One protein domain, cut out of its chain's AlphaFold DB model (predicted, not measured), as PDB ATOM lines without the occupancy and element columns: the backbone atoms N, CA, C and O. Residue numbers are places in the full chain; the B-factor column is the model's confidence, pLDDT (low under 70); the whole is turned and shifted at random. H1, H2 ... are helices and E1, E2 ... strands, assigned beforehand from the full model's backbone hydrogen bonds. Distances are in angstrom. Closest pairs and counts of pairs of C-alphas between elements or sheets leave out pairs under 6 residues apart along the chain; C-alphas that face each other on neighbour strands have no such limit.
ATOM      1  N   VAL A 416       7.343  30.681  41.311       87.81
ATOM      2  CA  VAL A 416       7.453  32.126  41.524       87.81
ATOM      3  C   VAL A 416       6.694  32.858  40.422       87.81
ATOM      4  O   VAL A 416       6.870  32.587  39.232       87.81
ATOM      5  N   ARG A 417       5.831  33.790  40.824       89.44
ATOM      6  CA  ARG A 417       5.113  34.703  39.938       89.44
ATOM      7  C   ARG A 417       5.581  36.120  40.179       89.44
ATOM      8  O   ARG A 417       5.668  36.551  41.323       89.44
ATOM      9  N   GLU A 418       5.830  36.846  39.101       91.56
ATOM     10  CA  GLU A 418       6.160  38.261  39.165       91.56
ATOM     11  C   GLU A 418       4.940  39.108  38.796       91.56
ATOM     12  O   GLU A 418       4.234  38.828  37.827       91.56
ATOM     13  N   LEU A 419       4.703  40.146  39.589       91.56
ATOM     14  CA  LEU A 419       3.695  41.170  39.382       91.56
ATOM     15  C   LEU A 419       4.404  42.522  39.320       91.56
ATOM     16  O   LEU A 419       5.162  42.873  40.224       91.56
ATOM     17  N   ALA A 420       4.133  43.282  38.264       93.25
ATOM     18  CA  ALA A 420       4.616  44.646  38.100       93.25
ATOM     19  C   ALA A 420       3.437  45.607  38.273       93.25
ATOM     20  O   ALA A 420       2.492  45.584  37.485       93.25
ATOM     21  N   LEU A 421       3.478  46.431  39.320       93.75
ATOM     22  CA  LEU A 421       2.435  47.404  39.633       93.75
ATOM     23  C   LEU A 421       2.960  48.818  39.372       93.75
ATOM     24  O   LEU A 421       3.829  49.271  40.120       93.75
ATOM     25  N   PRO A 422       2.442  49.551  38.369       94.12
ATOM     26  CA  PRO A 422       2.722  50.979  38.233       94.12
ATOM     27  C   PRO A 422       2.409  51.703  39.543       94.12
ATOM     28  O   PRO A 422       1.388  51.404  40.163       94.12
ATOM     29  N   VAL A 423       3.263  52.624  39.990       92.25
ATOM     30  CA  VAL A 423       3.049  53.375  41.235       92.25
ATOM     31  C   VAL A 423       2.040  54.498  40.955       92.25
ATOM     32  O   VAL A 423       2.378  55.440  40.238       92.25
ATOM     33  N   PRO A 424       0.803  54.419  41.483       89.12
ATOM     34  CA  PRO A 424      -0.228  55.410  41.198       89.12
ATOM     35  C   PRO A 424       0.008  56.714  41.981       89.12
ATOM     36  O   PRO A 424       0.826  56.764  42.909       89.12
ATOM     37  N   ALA A 425      -0.734  57.776  41.649       86.69
ATOM     38  CA  ALA A 425      -0.735  58.995  42.455       86.69
ATOM     39  C   ALA A 425      -1.289  58.726  43.877       86.69
ATOM     40  O   ALA A 425      -2.033  57.761  44.081       86.69
ATOM     41  N   PRO A 426      -0.961  59.552  44.893       81.62
ATOM     42  CA  PRO A 426      -1.536  59.397  46.229       81.62
ATOM     43  C   PRO A 426      -3.071  59.387  46.199       81.62
ATOM     44  O   PRO A 426      -3.692  60.287  45.639       81.62
ATOM     45  N   GLY A 427      -3.680  58.369  46.814       70.38
ATOM     46  CA  GLY A 427      -5.135  58.160  46.818       70.38
ATOM     47  C   GLY A 427      -5.680  57.346  45.637       70.38
ATOM     48  O   GLY A 427      -6.795  56.832  45.735       70.38
ATOM     49  N   GLU A 428      -4.896  57.157  44.574       79.31
ATOM     50  CA  GLU A 428      -5.223  56.268  43.460       79.31
ATOM     51  C   GLU A 428      -4.728  54.837  43.714       79.31
ATOM     52  O   GLU A 428      -3.980  54.549  44.660       79.31
ATOM     53  N   VAL A 429      -5.190  53.913  42.871       79.25
ATOM     54  CA  VAL A 429      -4.923  52.486  43.013       79.25
ATOM     55  C   VAL A 429      -4.455  51.885  41.695       79.25
ATOM     56  O   VAL A 429      -4.992  52.195  40.638       79.25
ATOM     57  N   SER A 430      -3.468  51.004  41.793       87.25
ATOM     58  CA  SER A 430      -2.915  50.213  40.700       87.25
ATOM     59  C   SER A 430      -3.138  48.730  40.969       87.25
ATOM     60  O   SER A 430      -3.064  48.301  42.123       87.25
ATOM     61  N   GLU A 431      -3.422  47.948  39.930       86.81
ATOM     62  CA  GLU A 431      -3.719  46.520  40.037       86.81
ATOM     63  C   GLU A 431      -2.921  45.703  39.022       86.81
ATOM     64  O   GLU A 431      -2.644  46.159  37.914       86.81
ATOM     65  N   ALA A 432      -2.566  44.479  39.406       88.75
ATOM     66  CA  ALA A 432      -1.943  43.488  38.541       88.75
ATOM     67  C   ALA A 432      -2.476  42.090  38.883       88.75
ATOM     68  O   ALA A 432      -2.808  41.814  40.033       88.75
ATOM     69  N   GLU A 433      -2.534  41.197  37.899       87.75
ATOM     70  CA  GLU A 433      -3.010  39.823  38.070       87.75
ATOM     71  C   GLU A 433      -2.099  38.843  37.326       87.75
ATOM     72  O   GLU A 433      -1.580  39.122  36.246       87.75
ATOM     73  N   THR A 434      -1.894  37.685  37.939       85.44
ATOM     74  CA  THR A 434      -1.198  36.532  37.364       85.44
ATOM     75  C   THR A 434      -2.188  35.637  36.614       85.44
ATOM     76  O   THR A 434      -3.372  35.588  36.942       85.44
ATOM     77  N   GLY A 435      -1.715  34.862  35.634       77.94
ATOM     78  CA  GLY A 435      -2.578  33.952  34.861       77.94
ATOM     79  C   GLY A 435      -3.250  32.835  35.677       77.94
ATOM     80  O   GLY A 435      -4.171  32.194  35.181       77.94
ATOM     81  N   ASP A 436      -2.805  32.592  36.912       73.50
ATOM     82  CA  ASP A 436      -3.352  31.618  37.862       73.50
ATOM     83  C   ASP A 436      -4.217  32.246  38.976       73.50
ATOM     84  O   ASP A 436      -4.624  31.545  39.911       73.50
ATOM     85  N   GLY A 437      -4.559  33.536  38.845       76.06
ATOM     86  CA  GLY A 437      -5.574  34.217  39.656       76.06
ATOM     87  C   GLY A 437      -5.060  34.880  40.937       76.06
ATOM     88  O   GLY A 437      -5.863  35.289  41.776       76.06
ATOM     89  N   ILE A 438      -3.737  35.001  41.118       82.75
ATOM     90  CA  ILE A 438      -3.155  35.864  42.157       82.75
ATOM     91  C   ILE A 438      -3.215  37.313  41.669       82.75
ATOM     92  O   ILE A 438      -2.625  37.641  40.641       82.75
ATOM     93  N   ARG A 439      -3.894  38.174  42.421       82.56
ATOM     94  CA  ARG A 439      -4.056  39.610  42.189       82.56
ATOM     95  C   ARG A 439      -3.230  40.406  43.192       82.56
ATOM     96  O   ARG A 439      -3.094  40.015  44.348       82.56
ATOM     97  N   ALA A 440      -2.709  41.548  42.778       85.38
ATOM     98  CA  ALA A 440      -2.097  42.541  43.645       85.38
ATOM     99  C   ALA A 440      -2.725  43.909  43.390       85.38
ATOM    100  O   ALA A 440      -3.004  44.268  42.251       85.38
ATOM    101  N   ARG A 441      -2.919  44.676  44.459       83.94
ATOM    102  CA  ARG A 441      -3.510  46.012  44.467       83.94
ATOM    103  C   ARG A 441      -2.632  46.928  45.314       83.94
ATOM    104  O   ARG A 441      -2.481  46.704  46.514       83.94
ATOM    105  N   LEU A 442      -2.046  47.946  44.694       86.19
ATOM    106  CA  LEU A 442      -1.173  48.934  45.324       86.19
ATOM    107  C   LEU A 442      -1.912  50.264  45.482       86.19
ATOM    108  O   LEU A 442      -2.356  50.848  44.497       86.19
ATOM    109  N   ARG A 443      -1.983  50.773  46.713       83.31
ATOM    110  CA  ARG A 443      -2.487  52.112  47.037       83.31
ATOM    111  C   ARG A 443      -1.374  52.958  47.638       83.31
ATOM    112  O   ARG A 443      -0.798  52.574  48.656       83.31
ATOM    113  N   VAL A 444      -1.103  54.122  47.054       85.12
ATOM    114  CA  VAL A 444      -0.116  55.070  47.592       85.12
ATOM    115  C   VAL A 444      -0.798  56.025  48.568       85.12
ATOM    116  O   VAL A 444      -1.852  56.593  48.288       85.12
ATOM    117  N   LEU A 445      -0.185  56.175  49.735       81.50
ATOM    118  CA  LEU A 445      -0.566  57.077  50.814       81.50
ATOM    119  C   LEU A 445       0.382  58.287  50.846       81.50
ATOM    120  O   LEU A 445       1.390  58.351  50.135       81.50
ATOM    121  N   GLU A 446       0.084  59.253  51.713       78.62
ATOM    122  CA  GLU A 446       0.963  60.401  51.939       78.62
ATOM    123  C   GLU A 446       2.365  59.984  52.421       78.62
ATOM    124  O   GLU A 446       2.563  58.956  53.076       78.62
ATOM    125  N   GLY A 447       3.368  60.803  52.086       80.50
ATOM    126  CA  GLY A 447       4.753  60.583  52.509       80.50
ATOM    127  C   GLY A 447       5.402  59.320  51.926       80.50
ATOM    128  O   GLY A 447       6.218  58.702  52.608       80.50
ATOM    129  N   ARG A 448       5.019  58.908  50.702       82.38
ATOM    130  CA  ARG A 448       5.535  57.708  49.996       82.38
ATOM    131  C   ARG A 448       5.322  56.398  50.765       82.38
ATOM    132  O   ARG A 448       5.999  55.394  50.527       82.38
ATOM    133  N   ARG A 449       4.363  56.393  51.689       83.31
ATOM    134  CA  ARG A 449       3.840  55.166  52.288       83.31
ATOM    135  C   ARG A 449       2.916  54.505  51.275       83.31
ATOM    136  O   ARG A 449       2.258  55.194  50.506       83.31
ATOM    137  N   ALA A 450       2.848  53.185  51.262       81.62
ATOM    138  CA  ALA A 450       1.917  52.471  50.403       81.62
ATOM    139  C   ALA A 450       1.381  51.213  51.077       81.62
ATOM    140  O   ALA A 450       1.990  50.663  51.997       81.62
ATOM    141  N   GLU A 451       0.232  50.767  50.597       77.12
ATOM    142  CA  GLU A 451      -0.419  49.531  50.997       77.12
ATOM    143  C   GLU A 451      -0.545  48.625  49.778       77.12
ATOM    144  O   GLU A 451      -1.148  48.998  48.774       77.12
ATOM    145  N   LEU A 452       0.054  47.442  49.874       79.94
ATOM    146  CA  LEU A 452       0.020  46.394  48.869       79.94
ATOM    147  C   LEU A 452      -0.861  45.261  49.390       79.94
ATOM    148  O   LEU A 452      -0.462  44.538  50.301       79.94
ATOM    149  N   LEU A 453      -2.055  45.113  48.827       76.00
ATOM    150  CA  LEU A 453      -2.907  43.952  49.047       76.00
ATOM    151  C   LEU A 453      -2.624  42.930  47.954       76.00
ATOM    152  O   LEU A 453      -2.804  43.220  46.781       76.00
ATOM    153  N   ILE A 454      -2.224  41.730  48.334       77.12
ATOM    154  CA  ILE A 454      -2.092  40.583  47.441       77.12
ATOM    155  C   ILE A 454      -3.201  39.622  47.803       77.12
ATOM    156  O   ILE A 454      -3.450  39.428  48.985       77.12
ATOM    157  N   SER A 455      -3.879  39.043  46.827       69.94
ATOM    158  CA  SER A 455      -4.947  38.077  47.036       69.94
ATOM    159  C   SER A 455      -4.900  36.970  45.988       69.94
ATOM    160  O   SER A 455      -4.408  37.162  44.890       69.94
ATOM    161  N   GLY A 456      -5.404  35.796  46.324       67.88
ATOM    162  CA  GLY A 456      -5.520  34.637  45.457       67.88
ATOM    163  C   GLY A 456      -6.662  33.788  46.001       67.88
ATOM    164  O   GLY A 456      -6.441  32.976  46.896       67.88
ATOM    165  N   PRO A 457      -7.911  34.016  45.567       56.72
ATOM    166  CA  PRO A 457      -9.059  33.250  46.043       56.72
ATOM    167  C   PRO A 457      -8.821  31.745  45.867       56.72
ATOM    168  O   PRO A 457      -8.479  31.290  44.781       56.72
ATOM    169  N   GLY A 458      -8.926  30.972  46.953       59.91
ATOM    170  CA  GLY A 458      -8.634  29.530  46.952       59.91
ATOM    171  C   GLY A 458      -7.143  29.157  46.880       59.91
ATOM    172  O   GLY A 458      -6.801  28.007  47.143       59.91
ATOM    173  N   ARG A 459      -6.252  30.116  46.600       63.06
ATOM    174  CA  ARG A 459      -4.793  29.960  46.657       63.06
ATOM    175  C   ARG A 459      -4.318  30.268  48.069       63.06
ATOM    176  O   ARG A 459      -4.783  31.222  48.672       63.06
ATOM    177  N   TYR A 460      -3.353  29.520  48.584       71.50
ATOM    178  CA  TYR A 460      -2.702  29.859  49.853       71.50
ATOM    179  C   TYR A 460      -1.340  30.473  49.556       71.50
ATOM    180  O   TYR A 460      -0.487  29.801  48.978       71.50
ATOM    181  N   LEU A 461      -1.135  31.743  49.909       71.56
ATOM    182  CA  LEU A 461       0.129  32.433  49.641       71.56
ATOM    183  C   LEU A 461       1.223  31.871  50.562       71.56
ATOM    184  O   LEU A 461       1.030  31.789  51.772       71.56
ATOM    185  N   SER A 462       2.367  31.485  49.995       69.56
ATOM    186  CA  SER A 462       3.486  30.885  50.730       69.56
ATOM    187  C   SER A 462       4.628  31.871  50.977       69.56
ATOM    188  O   SER A 462       5.121  31.961  52.100       69.56
ATOM    189  N   GLN A 463       5.043  32.636  49.959       75.19
ATOM    190  CA  GLN A 463       6.144  33.604  50.046       75.19
ATOM    191  C   GLN A 463       5.814  34.902  49.304       75.19
ATOM    192  O   GLN A 463       5.055  34.911  48.334       75.19
ATOM    193  N   LEU A 464       6.411  36.000  49.771       77.62
ATOM    194  CA  LEU A 464       6.336  37.314  49.138       77.62
ATOM    195  C   LEU A 464       7.684  38.020  49.259       77.62
ATOM    196  O   LEU A 464       8.129  38.284  50.377       77.62
ATOM    197  N   VAL A 465       8.259  38.393  48.123       81.62
ATOM    198  CA  VAL A 465       9.416  39.283  48.022       81.62
ATOM    199  C   VAL A 465       8.971  40.576  47.361       81.62
ATOM    200  O   VAL A 465       8.222  40.581  46.383       81.62
ATOM    201  N   ILE A 466       9.433  41.681  47.923       83.56
ATOM    202  CA  ILE A 466       9.159  43.025  47.436       83.56
ATOM    203  C   ILE A 466      10.484  43.576  46.932       83.56
ATOM    204  O   ILE A 466      11.496  43.398  47.606       83.56
ATOM    205  N   GLY A 467      10.479  44.199  45.752       78.88
ATOM    206  CA  GLY A 467      11.691  44.753  45.151       78.88
ATOM    207  C   GLY A 467      12.452  45.693  46.095       78.88
ATOM    208  O   GLY A 467      11.852  46.357  46.940       78.88
ATOM    209  N   GLU A 468      13.776  45.762  45.933       76.06
ATOM    210  CA  GLU A 468      14.691  46.470  46.847       76.06
ATOM    211  C   GLU A 468      14.367  47.969  47.014       76.06
ATOM    212  O   GLU A 468      14.611  48.552  48.076       76.06
ATOM    213  N   ASP A 469      13.734  48.569  46.004       79.25
ATOM    214  CA  ASP A 469      13.285  49.965  45.989       79.25
ATOM    215  C   ASP A 469      12.004  50.214  46.809       79.25
ATOM    216  O   ASP A 469      11.504  51.339  46.893       79.25
ATOM    217  N   ALA A 470      11.454  49.184  47.450       80.62
ATOM    218  CA  ALA A 470      10.341  49.297  48.375       80.62
ATOM    219  C   ALA A 470      10.628  48.514  49.655       80.62
ATOM    220  O   ALA A 470      10.694  47.288  49.693       80.62
ATOM    221  N   LYS A 471      10.751  49.241  50.765       77.75
ATOM    222  CA  LYS A 471      11.031  48.625  52.061       77.75
ATOM    223  C   LYS A 471       9.727  48.216  52.717       77.75
ATOM    224  O   LYS A 471       8.905  49.076  53.052       77.75
ATOM    225  N   ALA A 472       9.561  46.914  52.939       70.12
ATOM    226  CA  ALA A 472       8.547  46.412  53.852       70.12
ATOM    227  C   ALA A 472       8.767  47.068  55.219       70.12
ATOM    228  O   ALA A 472       9.841  46.971  55.812       70.12
ATOM    229  N   MET A 473       7.757  47.781  55.699       61.50
ATOM    230  CA  MET A 473       7.785  48.283  57.064       61.50
ATOM    231  C   MET A 473       7.325  47.157  57.998       61.50
ATOM    232  O   MET A 473       6.503  46.330  57.573       61.50
ATOM    233  N   PRO A 474       7.794  47.121  59.263       54.88
ATOM    234  CA  PRO A 474       7.088  46.381  60.297       54.88
ATOM    235  C   PRO A 474       5.606  46.731  60.196       54.88
ATOM    236  O   PRO A 474       5.263  47.875  59.878       54.88
ATOM    237  N   ALA A 475       4.734  45.752  60.417       51.34
ATOM    238  CA  ALA A 475       3.309  46.014  60.497       51.34
ATOM    239  C   ALA A 475       3.035  46.834  61.769       51.34
ATOM    240  O   ALA A 475       2.546  46.309  62.762       51.34
ATOM    241  N   GLU A 476       3.378  48.125  61.757       51.69
ATOM    242  CA  GLU A 476       2.767  49.079  62.665       51.69
ATOM    243  C   GLU A 476       1.258  48.958  62.423       51.69
ATOM    244  O   GLU A 476       0.818  49.025  61.257       51.69
ATOM    245  N   PRO A 477       0.471  48.713  63.487       52.84
ATOM    246  CA  PRO A 477      -0.960  48.566  63.354       52.84
ATOM    247  C   PRO A 477      -1.514  49.780  62.624       52.84
ATOM    248  O   PRO A 477      -0.991  50.889  62.734       52.84
ATOM    249  N   ASP A 478      -2.560  49.573  61.836       55.62
ATOM    250  CA  ASP A 478      -3.222  50.699  61.202       55.62
ATOM    251  C   ASP A 478      -3.795  51.671  62.235       55.62
ATOM    252  O   ASP A 478      -4.865  51.431  62.795       55.62
ATOM    253  N   THR A 479      -3.082  52.780  62.453       52.03
ATOM    254  CA  THR A 479      -3.519  53.915  63.267       52.03
ATOM    255  C   THR A 479      -4.405  54.882  62.486       52.03
ATOM    256  O   THR A 479      -4.780  55.908  63.030       52.03
ATOM    257  N   SER A 480      -4.778  54.591  61.228       53.50
ATOM    258  CA  SER A 480      -5.838  55.346  60.534       53.50
ATOM    259  C   SER A 480      -7.226  55.125  61.162       53.50
ATOM    260  O   SER A 480      -8.213  55.783  60.814       53.50
ATOM    261  N   GLY A 481      -7.307  54.162  62.084       65.56
ATOM    262  CA  GLY A 481      -8.416  53.995  63.002       65.56
ATOM    263  C   GLY A 481      -8.524  55.087  64.059       65.56
ATOM    264  O   GLY A 481      -7.629  55.910  64.189       65.56
ATOM    265  N   PRO A 482      -9.612  55.089  64.841       78.38
ATOM    266  CA  PRO A 482      -9.730  56.015  65.952       78.38
ATOM    267  C   PRO A 482      -8.694  55.691  67.039       78.38
ATOM    268  O   PRO A 482      -8.407  54.520  67.298       78.38
ATOM    269  N   ASP A 483      -8.188  56.727  67.710       80.19
ATOM    270  CA  ASP A 483      -7.072  56.646  68.670       80.19
ATOM    271  C   ASP A 483      -7.335  55.727  69.876       80.19
ATOM    272  O   ASP A 483      -6.405  55.265  70.536       80.19
ATOM    273  N   TRP A 484      -8.605  55.437  70.171       82.94
ATOM    274  CA  TRP A 484      -9.009  54.536  71.251       82.94
ATOM    275  C   TRP A 484      -8.907  53.044  70.873       82.94
ATOM    276  O   TRP A 484      -9.029  52.175  71.742       82.94
ATOM    277  N   ARG A 485      -8.708  52.708  69.589       84.56
ATOM    278  CA  ARG A 485      -8.545  51.321  69.123       84.56
ATOM    279  C   ARG A 485      -7.184  50.772  69.559       84.56
ATOM    280  O   ARG A 485      -6.152  51.404  69.348       84.56
ATOM    281  N   ARG A 486      -7.158  49.559  70.116       81.44
ATOM    282  CA  ARG A 486      -5.909  48.923  70.557       81.44
ATOM    283  C   ARG A 486      -5.114  48.379  69.356       81.44
ATOM    284  O   ARG A 486      -5.716  47.880  68.401       81.44
ATOM    285  N   PRO A 487      -3.767  48.364  69.421       73.38
ATOM    286  CA  PRO A 487      -2.903  47.778  68.390       73.38
ATOM    287  C   PRO A 487      -3.305  46.362  67.939       73.38
ATOM    288  O   PRO A 487      -3.333  46.078  66.742       73.38
ATOM    289  N   GLY A 488      -3.684  45.490  68.881       72.88
ATOM    290  CA  GLY A 488      -4.021  44.092  68.578       72.88
ATOM    291  C   GLY A 488      -5.325  43.958  67.796       72.88
ATOM    292  O   GLY A 488      -5.449  43.099  66.928       72.88
ATOM    293  N   GLU A 489      -6.277  44.857  68.042       79.94
ATOM    294  CA  GLU A 489      -7.549  44.910  67.317       79.94
ATOM    295  C   GLU A 489      -7.328  45.386  65.877       79.94
ATOM    296  O   GLU A 489      -7.888  44.820  64.943       79.94
ATOM    297  N   ALA A 490      -6.453  46.376  65.670       75.50
ATOM    298  CA  ALA A 490      -6.072  46.809  64.328       75.50
ATOM    299  C   ALA A 490      -5.389  45.678  63.534       75.50
ATOM    300  O   ALA A 490      -5.701  45.482  62.360       75.50
ATOM    301  N   HIS A 491      -4.512  44.898  64.177       71.81
ATOM    302  CA  HIS A 491      -3.879  43.727  63.562       71.81
ATOM    303  C   HIS A 491      -4.897  42.630  63.195       71.81
ATOM    304  O   HIS A 491      -4.845  42.052  62.103       71.81
ATOM    305  N   LEU A 492      -5.863  42.369  64.079       75.88
ATOM    306  CA  LEU A 492      -6.963  41.446  63.812       75.88
ATOM    307  C   LEU A 492      -7.786  41.901  62.595       75.88
ATOM    308  O   LEU A 492      -8.006  41.115  61.678       75.88
ATOM    309  N   PHE A 493      -8.183  43.175  62.532       79.69
ATOM    310  CA  PHE A 493      -8.984  43.713  61.425       79.69
ATOM    311  C   PHE A 493      -8.271  43.608  60.075       79.69
ATOM    312  O   PHE A 493      -8.881  43.211  59.083       79.69
ATOM    313  N   GLN A 494      -6.968  43.891  60.038       71.56
ATOM    314  CA  GLN A 494      -6.151  43.674  58.841       71.56
ATOM    315  C   GLN A 494      -6.160  42.205  58.406       71.56
ATOM    316  O   GLN A 494      -6.268  41.914  57.215       71.56
ATOM    317  N   THR A 495      -6.091  41.279  59.366       70.38
ATOM    318  CA  THR A 495      -6.097  39.842  59.074       70.38
ATOM    319  C   THR A 495      -7.419  39.383  58.470       70.38
ATOM    320  O   THR A 495      -7.389  38.564  57.561       70.38
ATOM    321  N   LEU A 496      -8.557  39.906  58.942       74.19
ATOM    322  CA  LEU A 496      -9.880  39.522  58.433       74.19
ATOM    323  C   LEU A 496     -10.232  40.172  57.091       74.19
ATOM    324  O   LEU A 496     -11.008  39.601  56.326       74.19
ATOM    325  N   LEU A 497      -9.670  41.342  56.774       69.88
ATOM    326  CA  LEU A 497      -9.753  41.881  55.413       69.88
ATOM    327  C   LEU A 497      -8.965  41.005  54.420       69.88
ATOM    328  O   LEU A 497      -9.380  40.864  53.270       69.88
ATOM    329  N   GLY A 498      -7.880  40.367  54.876       57.72
ATOM    330  CA  GLY A 498      -7.188  39.276  54.178       57.72
ATOM    331  C   GLY A 498      -7.770  37.887  54.488       57.72
ATOM    332  O   GLY A 498      -8.766  37.770  55.189       57.72
ATOM    333  N   ASN A 499      -7.168  36.824  53.949       51.31
ATOM    334  CA  ASN A 499      -7.358  35.414  54.332       51.31
ATOM    335  C   ASN A 499      -6.035  34.652  54.089       51.31
ATOM    336  O   ASN A 499      -5.049  35.277  53.717       51.31
ATOM    337  N   GLY A 500      -5.980  33.322  54.245       52.91
ATOM    338  CA  GLY A 500      -4.797  32.518  53.852       52.91
ATOM    339  C   GLY A 500      -4.345  32.720  52.399       52.91
ATOM    340  O   GLY A 500      -3.183  32.502  52.060       52.91
ATOM    341  N   GLY A 501      -5.254  33.202  51.555       56.12
ATOM    342  CA  GLY A 501      -4.988  33.629  50.193       56.12
ATOM    343  C   GLY A 501      -4.805  35.123  50.006       56.12
ATOM    344  O   GLY A 501      -4.657  35.530  48.868       56.12
ATOM    345  N   ALA A 502      -4.807  35.960  51.045       58.50
ATOM    346  CA  ALA A 502      -4.652  37.400  50.904       58.50
ATOM    347  C   ALA A 502      -3.783  38.045  51.990       58.50
ATOM    348  O   ALA A 502      -4.016  37.905  53.188       58.50
ATOM    349  N   ARG A 503      -2.793  38.822  51.550       68.25
ATOM    350  CA  ARG A 503      -1.763  39.468  52.356       68.25
ATOM    351  C   ARG A 503      -1.762  40.973  52.116       68.25
ATOM    352  O   ARG A 503      -1.514  41.416  51.002       68.25
ATOM    353  N   LEU A 504      -1.965  41.758  53.173       68.06
ATOM    354  CA  LEU A 504      -1.750  43.205  53.154       68.06
ATOM    355  C   LEU A 504      -0.355  43.525  53.700       68.06
ATOM    356  O   LEU A 504      -0.024  43.150  54.822       68.06
ATOM    357  N   GLN A 505       0.455  44.233  52.922       72.88
ATOM    358  CA  GLN A 505       1.797  44.653  53.296       72.88
ATOM    359  C   GLN A 505       1.929  46.169  53.182       72.88
ATOM    360  O   GLN A 505       1.554  46.772  52.179       72.88
ATOM    361  N   ARG A 506       2.505  46.790  54.212       74.00
ATOM    362  CA  ARG A 506       2.834  48.216  54.203       74.00
ATOM    363  C   ARG A 506       4.256  48.444  53.745       74.00
ATOM    364  O   ARG A 506       5.178  47.771  54.214       74.00
ATOM    365  N   LEU A 507       4.409  49.415  52.856       80.50
ATOM    366  CA  LEU A 507       5.654  49.722  52.174       80.50
ATOM    367  C   LEU A 507       6.039  51.177  52.396       80.50
ATOM    368  O   LEU A 507       5.185  52.062  52.480       80.50
ATOM    369  N   ARG A 508       7.344  51.418  52.418       85.81
ATOM    370  CA  ARG A 508       7.924  52.722  52.124       85.81
ATOM    371  C   ARG A 508       8.578  52.642  50.757       85.81
ATOM    372  O   ARG A 508       9.532  51.884  50.589       85.81
ATOM    373  N   LEU A 509       8.038  53.389  49.804       88.81
ATOM    374  CA  LEU A 509       8.540  53.423  48.434       88.81
ATOM    375  C   LEU A 509       9.740  54.370  48.351       88.81
ATOM    376  O   LEU A 509       9.695  55.457  48.931       88.81
ATOM    377  N   ALA A 510      10.790  53.978  47.631       89.31
ATOM    378  CA  ALA A 510      11.911  54.856  47.315       89.31
ATOM    379  C   ALA A 510      11.458  56.061  46.476       89.31
ATOM    380  O   ALA A 510      10.416  56.030  45.808       89.31
ATOM    381  N   ASP A 511      12.238  57.136  46.512       85.38
ATOM    382  CA  ASP A 511      11.993  58.311  45.678       85.38
ATOM    383  C   ASP A 511      12.178  57.961  44.196       85.38
ATOM    384  O   ASP A 511      13.109  57.248  43.832       85.38
ATOM    385  N   GLY A 512      11.272  58.440  43.339       85.12
ATOM    386  CA  GLY A 512      11.321  58.173  41.894       85.12
ATOM    387  C   GLY A 512      10.944  56.747  41.470       85.12
ATOM    388  O   GLY A 512      11.098  56.414  40.303       85.12
ATOM    389  N   LEU A 513      10.452  55.899  42.384       91.12
ATOM    390  CA  LEU A 513       9.929  54.583  42.010       91.12
ATOM    391  C   LEU A 513       8.636  54.732  41.191       91.12
ATOM    392  O   LEU A 513       7.627  55.185  41.745       91.12
ATOM    393  N   ASP A 514       8.687  54.300  39.927       92.06
ATOM    394  CA  ASP A 514       7.572  54.329  38.966       92.06
ATOM    395  C   ASP A 514       6.824  52.992  38.868       92.06
ATOM    396  O   ASP A 514       5.653  52.949  38.494       92.06
ATOM    397  N   THR A 515       7.477  51.872  39.183       94.00
ATOM    398  CA  THR A 515       6.876  50.531  39.144       94.00
ATOM    399  C   THR A 515       7.371  49.704  40.319       94.00
ATOM    400  O   THR A 515       8.569  49.580  40.549       94.00
ATOM    401  N   LEU A 516       6.439  49.125  41.068       93.00
ATOM    402  CA  LEU A 516       6.710  48.190  42.145       93.00
ATOM    403  C   LEU A 516       6.716  46.760  41.596       93.00
ATOM    404  O   LEU A 516       5.682  46.265  41.146       93.00
ATOM    405  N   HIS A 517       7.859  46.086  41.697       92.06
ATOM    406  CA  HIS A 517       7.983  44.665  41.382       92.06
ATOM    407  C   HIS A 517       7.756  43.816  42.628       92.06
ATOM    408  O   HIS A 517       8.318  44.069  43.700       92.06
ATOM    409  N   VAL A 518       6.919  42.798  42.474       89.25
ATOM    410  CA  VAL A 518       6.518  41.896  43.543       89.25
ATOM    411  C   VAL A 518       6.658  40.467  43.049       89.25
ATOM    412  O   VAL A 518       6.064  40.105  42.038       89.25
ATOM    413  N   LYS A 519       7.405  39.642  43.782       88.44
ATOM    414  CA  LYS A 519       7.471  38.200  43.534       88.44
ATOM    415  C   LYS A 519       6.651  37.472  44.581       88.44
ATOM    416  O   LYS A 519       6.872  37.638  45.779       88.44
ATOM    417  N   VAL A 520       5.706  36.662  44.136       85.38
ATOM    418  CA  VAL A 520       4.787  35.921  44.994       85.38
ATOM    419  C   VAL A 520       4.846  34.438  44.667       85.38
ATOM    420  O   VAL A 520       4.963  34.043  43.510       85.38
ATOM    421  N   MET A 521       4.760  33.615  45.703       82.38
ATOM    422  CA  MET A 521       4.554  32.178  45.584       82.38
ATOM    423  C   MET A 521       3.259  31.820  46.305       82.38
ATOM    424  O   MET A 521       2.977  32.340  47.386       82.38
ATOM    425  N   ALA A 522       2.488  30.910  45.721       81.25
ATOM    426  CA  ALA A 522       1.369  30.245  46.378       81.25
ATOM    427  C   ALA A 522       1.670  28.750  46.491       81.25
ATOM    428  O   ALA A 522       2.423  28.217  45.681       81.25
ATOM    429  N   PHE A 523       1.108  28.061  47.478       81.25
ATOM    430  CA  PHE A 523       1.127  26.598  47.501       81.25
ATOM    431  C   PHE A 523       0.339  26.034  46.311       81.25
ATOM    432  O   PHE A 523      -0.569  26.686  45.790       81.25
ATOM    433  N   ALA A 524       0.687  24.820  45.888       83.44
ATOM    434  CA  ALA A 524      -0.056  24.100  44.861       83.44
ATOM    435  C   ALA A 524      -1.529  23.889  45.267       83.44
ATOM    436  O   ALA A 524      -1.834  23.753  46.450       83.44
TER     437      ALA A 524
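Overview. This is residues 416 to 524 of the 769 residues of an uncharacterized protein of Alcanivorax sp (UniProt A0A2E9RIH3). Two twisted sheets lie face to face as a sandwich, a larger one of E2, E3, E4, E7 and E6 and a smaller one of E1, E8 and E5, with the strands of the one at 23 degrees to those of the other. Outside this sandwich, H1 and the long loop before it, residues 473 to 486, make a separate excursion, and H1 only grazes the larger sheet with its residues 494 to 497. The printed part has 109 residues, with one named helix and eight named strands in the order E1 E2 E3 E4 E5 E6 H1 E7 E8. The sheets, in the orders E2 - E3 - E4 - E7 - E6 and E1 - E8 - E5, are all antiparallel, and the class is mostly strand. The whole is compact, with a radius of gyration of the C-alphas of 13.8 A and spans of 42 by 34 by 21 A.

Along the chain. In the larger sheet, E2 is residues 429 to 433, beginning at C-alpha 429 (-4.923, 52.486, 43.013), E3 is 439 to 444 and 16.8 A long, E4 is 449 to 455 and 19.9 A, E7 is 502 to 509 and 20.9 A, and E6 is 470 to 472. In the smaller sheet, E1 is residues 417 to 422 and 16.5 A long, E5 is 461 to 466, and E8 is 515 to 522 and 22.2 A, ending at C-alpha 522 (1.369, 30.245, 46.378). H1 is residues 487 to 497, 15.8 A long, beginning at C-alpha 487 (-2.903, 47.778, 68.390).

Arrangement. E2, E3 and E4 form a meander, each strand the antiparallel neighbour of the one before, with hairpins E2 and E3, and E3 and E4. N 430 and O 442 are 2.9 A apart, and N 441 and O 453 are 2.7 A apart, both within hydrogen-bond range. E7 is the antiparallel neighbour of E4, with N 505 and O 452 at 2.8 A, and of the edge strand E6, with N 471 and O 508 at 2.9 A. In the other sheet the inner strand E8 pairs with E1, with N 419 and O 518 at 2.8 A, and with E5, with N 465 and O 519 at 2.8 A. The facing parts of the two sheets are 9.2 A centre to centre, their best planes 9 degrees apart. Between the sheets, the closest C-alphas of E1 and E2 are those of Leu 421 and Ala 432, 6.0 A apart. The closest C-alphas of H1 and E7 are those of Gln 494 and Leu 504, 7.2 A apart. H1 is apart from E1, E5 and E8. In H1 every O i to N i+4 pair is within hydrogen-bond range.

Size, cuts and confidence. The C-alphas farthest apart, of Gly 435 and Trp 484, are 42.3 A apart. The printed part has no cut. The link from E6 to H1 is long, with 14 residues. The mean pLDDT of the printed part is 77.4, and it is under 70 at residues 455 to 459, 462, 473 to 481 and 497 to 504.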